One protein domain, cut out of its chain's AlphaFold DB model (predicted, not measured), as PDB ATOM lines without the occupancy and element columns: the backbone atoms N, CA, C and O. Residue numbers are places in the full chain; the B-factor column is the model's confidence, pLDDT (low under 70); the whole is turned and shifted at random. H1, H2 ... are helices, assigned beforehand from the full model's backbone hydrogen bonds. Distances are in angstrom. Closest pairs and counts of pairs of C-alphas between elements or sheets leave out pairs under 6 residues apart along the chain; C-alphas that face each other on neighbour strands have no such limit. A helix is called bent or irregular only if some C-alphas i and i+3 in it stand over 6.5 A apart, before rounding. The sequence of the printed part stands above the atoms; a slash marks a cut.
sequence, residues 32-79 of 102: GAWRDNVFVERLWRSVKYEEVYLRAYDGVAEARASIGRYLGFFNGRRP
ATOM      1  N   GLY A  32      33.072 -47.520  -8.820       49.75
ATOM      2  CA  GLY A  32      31.702 -47.620  -9.342       49.75
ATOM      3  C   GLY A  32      31.184 -46.285  -9.886       49.75
ATOM      4  O   GLY A  32      30.698 -46.232 -11.012       49.75
ATOM      5  N   ALA A  33      31.442 -45.191  -9.162       56.69
ATOM      6  CA  ALA A  33      30.931 -43.858  -9.473       56.69
ATOM      7  C   ALA A  33      31.447 -43.289 -10.805       56.69
ATOM      8  O   ALA A  33      30.772 -42.475 -11.425       56.69
ATOM      9  N   TRP A  34      32.617 -43.720 -11.298       55.50
ATOM     10  CA  TRP A  34      33.108 -43.249 -12.601       55.50
ATOM     11  C   TRP A  34      32.261 -43.763 -13.769       55.50
ATOM     12  O   TRP A  34      32.128 -43.045 -14.755       55.50
ATOM     13  N   ARG A  35      31.683 -44.975 -13.693       58.25
ATOM     14  CA  ARG A  35      30.821 -45.502 -14.773       58.25
ATOM     15  C   ARG A  35      29.517 -44.724 -14.821       58.25
ATOM     16  O   ARG A  35      29.084 -44.336 -15.906       58.25
ATOM     17  N   ASP A  36      28.960 -44.447 -13.648       65.19
ATOM     18  CA  ASP A  36      27.767 -43.620 -13.496       65.19
ATOM     19  C   ASP A  36      28.044 -42.184 -13.956       65.19
ATOM     20  O   ASP A  36      27.281 -41.619 -14.740       65.19
ATOM     21  N   ASN A  37      29.200 -41.626 -13.588       69.69
ATOM     22  CA  ASN A  37      29.614 -40.298 -14.021       69.69
ATOM     23  C   ASN A  37      29.840 -40.227 -15.542       69.69
ATOM     24  O   ASN A  37      29.383 -39.284 -16.175       69.69
ATOM     25  N   VAL A  38      30.444 -41.244 -16.170       75.94
ATOM     26  CA  VAL A  38      30.603 -41.305 -17.639       75.94
ATOM     27  C   VAL A  38      29.248 -41.325 -18.351       75.94
ATOM     28  O   VAL A  38      29.096 -40.710 -19.412       75.94
ATOM     29  N   PHE A  39      28.249 -42.014 -17.792       75.50
ATOM     30  CA  PHE A  39      26.898 -42.008 -18.350       75.50
ATOM     31  C   PHE A  39      26.254 -40.618 -18.241       75.50
ATOM     32  O   PHE A  39      25.732 -40.100 -19.233       75.50
ATOM     33  N   VAL A  40      26.356 -39.987 -17.070       80.62
ATOM     34  CA  VAL A  40      25.847 -38.631 -16.815       80.62
ATOM     35  C   VAL A  40      26.542 -37.593 -17.704       80.62
ATOM     36  O   VAL A  40      25.876 -36.759 -18.316       80.62
ATOM     37  N   GLU A  41      27.862 -37.666 -17.862       85.44
ATOM     38  CA  GLU A  41      28.629 -36.791 -18.753       85.44
ATOM     39  C   GLU A  41      28.205 -36.940 -20.216       85.44
ATOM     40  O   GLU A  41      28.057 -35.943 -20.930       85.44
ATOM     41  N   ARG A  42      27.978 -38.178 -20.675       86.44
ATOM     42  CA  ARG A  42      27.488 -38.442 -22.033       86.44
ATOM     43  C   ARG A  42      26.095 -37.851 -22.243       86.44
ATOM     44  O   ARG A  42      25.882 -37.195 -23.261       86.44
ATOM     45  N   LEU A  43      25.184 -38.044 -21.287       87.50
ATOM     46  CA  LEU A  43      23.851 -37.442 -21.317       87.50
ATOM     47  C   LEU A  43      23.951 -35.916 -21.427       87.50
ATOM     48  O   LEU A  43      23.380 -35.326 -22.342       87.50
ATOM     49  N   TRP A  44      24.723 -35.277 -20.545       86.81
ATOM     50  CA  TRP A  44      24.872 -33.821 -20.546       86.81
ATOM     51  C   TRP A  44      25.537 -33.284 -21.806       86.81
ATOM     52  O   TRP A  44      25.193 -32.188 -22.249       86.81
ATOM     53  N   ARG A  45      26.456 -34.040 -22.414       91.06
ATOM     54  CA  ARG A  45      26.997 -33.700 -23.730       91.06
ATOM     55  C   ARG A  45      25.873 -33.676 -24.766       91.06
ATOM     56  O   ARG A  45      25.685 -32.648 -25.404       91.06
ATOM     57  N   SER A  46      25.092 -34.745 -24.895       90.12
ATOM     58  CA  SER A  46      23.978 -34.787 -25.852       90.12
ATOM     59  C   SER A  46      22.962 -33.665 -25.622       90.12
ATOM     60  O   SER A  46      22.641 -32.951 -26.565       90.12
ATOM     61  N   VAL A  47      22.544 -33.417 -24.375       91.44
ATOM     62  CA  VAL A  47      21.618 -32.317 -24.039       91.44
ATOM     63  C   VAL A  47      22.178 -30.959 -24.467       91.44
ATOM     64  O   VAL A  47      21.473 -30.147 -25.063       91.44
ATOM     65  N   LYS A  48      23.458 -30.688 -24.192       87.12
ATOM     66  CA  LYS A  48      24.061 -29.403 -24.558       87.12
ATOM     67  C   LYS A  48      24.081 -29.198 -26.068       87.12
ATOM     68  O   LYS A  48      23.635 -28.161 -26.538       87.12
ATOM     69  N   TYR A  49      24.566 -30.186 -26.815       91.75
ATOM     70  CA  TYR A  49      24.765 -30.055 -28.258       91.75
ATOM     71  C   TYR A  49      23.475 -30.143 -29.073       91.75
ATOM     72  O   TYR A  49      23.348 -29.451 -30.075       91.75
ATOM     73  N   GLU A  50      22.537 -30.995 -28.669       90.25
ATOM     74  CA  GLU A  50      21.338 -31.282 -29.462       90.25
ATOM     75  C   GLU A  50      20.135 -30.412 -29.065       90.25
ATOM     76  O   GLU A  50      19.183 -30.310 -29.832       90.25
ATOM     77  N   GLU A  51      20.161 -29.789 -27.883       90.94
ATOM     78  CA  GLU A  51      19.020 -29.036 -27.353       90.94
ATOM     79  C   GLU A  51      19.417 -27.620 -26.920       90.94
ATOM     80  O   GLU A  51      18.876 -26.649 -27.439       90.94
ATOM     81  N   VAL A  52      20.382 -27.469 -26.007       88.31
ATOM     82  CA  VAL A  52      20.691 -26.157 -25.401       88.31
ATOM     83  C   VAL A  52      21.405 -25.210 -26.363       88.31
ATOM     84  O   VAL A  52      21.023 -24.053 -26.459       88.31
ATOM     85  N   TYR A  53      22.431 -25.663 -27.084       89.06
ATOM     86  CA  TYR A  53      23.215 -24.790 -27.970       89.06
ATOM     87  C   TYR A  53      22.472 -24.386 -29.243       89.06
ATOM     88  O   TYR A  53      22.866 -23.426 -29.898       89.06
ATOM     89  N   LEU A  54      21.402 -25.101 -29.588       86.06
ATOM     90  CA  LEU A  54      20.585 -24.816 -30.764       86.06
ATOM     91  C   LEU A  54      19.405 -23.887 -30.453       86.06
ATOM     92  O   LEU A  54      18.674 -23.525 -31.373       86.06
ATOM     93  N   ARG A  55      19.183 -23.527 -29.181       85.56
ATOM     94  CA  ARG A  55      17.999 -22.775 -28.750       85.56
ATOM     95  C   ARG A  55      18.373 -21.528 -27.968       85.56
ATOM     96  O   ARG A  55      19.166 -21.572 -27.032       85.56
ATOM     97  N   ALA A  56      17.734 -20.425 -28.333       85.69
ATOM     98  CA  ALA A  56      17.606 -19.267 -27.466       85.69
ATOM     99  C   ALA A  56      16.301 -19.444 -26.687       85.69
ATOM    100  O   ALA A  56      15.238 -19.482 -27.294       85.69
ATOM    101  N   TYR A  57      16.396 -19.635 -25.372       89.50
ATOM    102  CA  TYR A  57      15.217 -19.699 -24.512       89.50
ATOM    103  C   TYR A  57      14.816 -18.290 -24.089       89.50
ATOM    104  O   TYR A  57      15.659 -17.540 -23.592       89.50
ATOM    105  N   ASP A  58      13.529 -17.980 -24.182       86.31
ATOM    106  CA  ASP A  58      12.950 -16.718 -23.721       86.31
ATOM    107  C   ASP A  58      12.853 -16.665 -22.187       86.31
ATOM    108  O   ASP A  58      12.723 -15.599 -21.582       86.31
ATOM    109  N   GLY A  59      12.952 -17.820 -21.519       91.19
ATOM    110  CA  GLY A  59      13.015 -17.892 -20.065       91.19
ATOM    111  C   GLY A  59      13.182 -19.298 -19.495       91.19
ATOM    112  O   GLY A  59      13.146 -20.313 -20.193       91.19
ATOM    113  N   VAL A  60      13.327 -19.363 -18.169       89.56
ATOM    114  CA  VAL A  60      13.556 -20.621 -17.431       89.56
ATOM    115  C   VAL A  60      12.400 -21.610 -17.606       89.56
ATOM    116  O   VAL A  60      12.632 -22.815 -17.707       89.56
ATOM    117  N   ALA A  61      11.156 -21.124 -17.658       93.19
ATOM    118  CA  ALA A  61       9.981 -21.975 -17.842       93.19
ATOM    119  C   ALA A  61      10.012 -22.703 -19.194       93.19
ATOM    120  O   ALA A  61       9.766 -23.911 -19.258       93.19
ATOM    121  N   GLU A  62      10.381 -21.986 -20.255       91.38
ATOM    122  CA  GLU A  62      10.535 -22.559 -21.585       91.38
ATOM    123  C   GLU A  62      11.694 -23.557 -21.614       91.38
ATOM    124  O   GLU A  62      11.494 -24.701 -22.022       91.38
ATOM    125  N   ALA A  63      12.865 -23.176 -21.089       91.06
ATOM    126  CA  ALA A  63      14.023 -24.061 -20.996       91.06
ATOM    127  C   ALA A  63      13.674 -25.374 -20.279       91.06
ATOM    128  O   ALA A  63      13.993 -26.459 -20.766       91.06
ATOM    129  N   ARG A  64      12.943 -25.303 -19.158       92.00
ATOM    130  CA  ARG A  64      12.503 -26.482 -18.399       92.00
ATOM    131  C   ARG A  64      11.579 -27.381 -19.216       92.00
ATOM    132  O   ARG A  64      11.776 -28.595 -19.232       92.00
ATOM    133  N   ALA A  65      10.584 -26.808 -19.894       93.38
ATOM    134  CA  ALA A  65       9.670 -27.575 -20.739       93.38
ATOM    135  C   ALA A  65      10.407 -28.219 -21.924       93.38
ATOM    136  O   ALA A  65      10.166 -29.375 -22.265       93.38
ATOM    137  N   SER A  66      11.332 -27.475 -22.524       92.31
ATOM    138  CA  SER A  66      12.129 -27.884 -23.674       92.31
ATOM    139  C   SER A  66      13.065 -29.045 -23.350       92.31
ATOM    140  O   SER A  66      12.968 -30.115 -23.956       92.31
ATOM    141  N   ILE A  67      13.878 -28.882 -22.305       93.06
ATOM    142  CA  ILE A  67      14.774 -29.921 -21.793       93.06
ATOM    143  C   ILE A  67      13.964 -31.142 -21.342       93.06
ATOM    144  O   ILE A  67      14.348 -32.271 -21.635       93.06
ATOM    145  N   GLY A  68      12.807 -30.942 -20.699       93.88
ATOM    146  CA  GLY A  68      11.910 -32.034 -20.317       93.88
ATOM    147  C   GLY A  68      11.440 -32.870 -21.514       93.88
ATOM    148  O   GLY A  68      11.505 -34.100 -21.471       93.88
ATOM    149  N   ARG A  69      11.036 -32.223 -22.617       95.06
ATOM    150  CA  ARG A  69      10.680 -32.920 -23.868       95.06
ATOM    151  C   ARG A  69      11.870 -33.682 -24.450       95.06
ATOM    152  O   ARG A  69      11.708 -34.835 -24.847       95.06
ATOM    153  N   TYR A  70      13.051 -33.062 -24.472       94.50
ATOM    154  CA  TYR A  70      14.268 -33.704 -24.963       94.50
ATOM    155  C   TYR A  70      14.622 -34.953 -24.143       94.50
ATOM    156  O   TYR A  70      14.880 -36.009 -24.716       94.50
ATOM    157  N   LEU A  71      14.559 -34.876 -22.810       93.94
ATOM    158  CA  LEU A  71      14.819 -36.020 -21.931       93.94
ATOM    159  C   LEU A  71      13.799 -37.148 -22.137       93.94
ATOM    160  O   LEU A  71      14.186 -38.315 -22.188       93.94
ATOM    161  N   GLY A  72      12.518 -36.817 -22.336       94.25
ATOM    162  CA  GLY A  72      11.493 -37.807 -22.684       94.25
ATOM    163  C   GLY A  72      11.795 -38.537 -23.999       94.25
ATOM    164  O   GLY A  72      11.658 -39.757 -24.087       94.25
ATOM    165  N   PHE A  73      12.272 -37.814 -25.015       94.44
ATOM    166  CA  PHE A  73      12.746 -38.413 -26.265       94.44
ATOM    167  C   PHE A  73      13.998 -39.282 -26.056       94.44
ATOM    168  O   PHE A  73      14.038 -40.426 -26.518       94.44
ATOM    169  N   PHE A  74      14.999 -38.763 -25.344       92.06
ATOM    170  CA  PHE A  74      16.280 -39.429 -25.112       92.06
ATOM    171  C   PHE A  74      16.115 -40.769 -24.381       92.06
ATOM    172  O   PHE A  74      16.747 -41.752 -24.772       92.06
ATOM    173  N   ASN A  75      15.254 -40.808 -23.359       91.88
ATOM    174  CA  ASN A  75      15.040 -41.976 -22.503       91.88
ATOM    175  C   ASN A  75      14.073 -43.005 -23.097       91.88
ATOM    176  O   ASN A  75      14.321 -44.206 -22.991       91.88
ATOM    177  N   GLY A  76      12.993 -42.545 -23.736       92.25
ATOM    178  CA  GLY A  76      11.894 -43.425 -24.137       92.25
ATOM    179  C   GLY A  76      11.864 -43.795 -25.616       92.25
ATOM    180  O   GLY A  76      11.204 -44.766 -25.984       92.25
ATOM    181  N   ARG A  77      12.531 -43.025 -26.487       91.38
ATOM    182  CA  ARG A  77      12.382 -43.171 -27.948       91.38
ATOM    183  C   ARG A  77      13.692 -43.364 -28.694       91.38
ATOM    184  O   ARG A  77      13.685 -44.055 -29.704       91.38
ATOM    185  N   ARG A  78      14.799 -42.773 -28.234       90.38
ATOM    186  CA  ARG A  78      16.095 -42.837 -28.927       90.38
ATOM    187  C   ARG A  78      16.823 -44.158 -28.638       90.38
ATOM    188  O   ARG A  78      17.194 -44.387 -27.488       90.38
ATOM    189  N   PRO A  79      17.089 -45.007 -29.647       90.19
ATOM    190  CA  PRO A  79      17.969 -46.164 -29.500       90.19
ATOM    191  C   PRO A  79      19.426 -45.724 -29.334       90.19
ATOM    192  O   PRO A  79      19.883 -44.822 -30.038       90.19
TER     193      PRO A  79
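What this domain is: This is residues 32 to 79 of the 102 residues of a protein of alpha proteobacterium BAL199 (UniProt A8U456). Two helices make a lopsided V: the last residues of H1, 47 to 52, meet H2 at its residues 66 to 70, and the chain between the helices folds back round the closed end. The other end of H1 sticks out, with residues 32 to 42 standing free, of which 33 to 42 belong to H1. The printed part has 48 residues, with two named helices, H1 then H2, and no named strand; the class is all helix. It is loose, with a radius of gyration of the C-alphas of 12.1 A, and elongated, spanning 39 by 20 by 16 A.

Where its parts are: Find C-alpha 33 at (30.931, -43.858, -9.473); there H1 begins, and it runs through residues 33 to 52, 25.9 A from first to last C-alpha. H1 is neither bent nor irregular, but only just: C-alphas 49 and 52 are 6.3 A apart. Look next at C-alpha 60, at (13.556, -20.621, -17.431), where H2 begins; it covers residues 60 to 76, 23.8 A long, and ends at C-alpha 76, at (11.894, -43.425, -24.137).

How they stand to each other: Look at Glu 51 and Ile 67: their C-alphas, the closest of H1 and H2, are 7.1 A apart. The two helices touch, H1 with residues 47 to 52 alone and H2 with residues 66 to 70 alone. Their lines stand at a steep tilt of 60 degrees, and they run opposite ways. In H1 and H2 every O i to N i+4 pair is within hydrogen-bond range.

The domain as a whole: Compare Gly 32 with Asp 58: their C-alphas, the two farthest apart, are 38.9 A from each other. The printed part has no cut, and the link from H1 to H2, 7 residues, is short. Without the stretch that stands free, the body spans 30 by 16 by 12 A. The model's mean pLDDT over the printed part is 85.8; residues 32 to 37 are under 70.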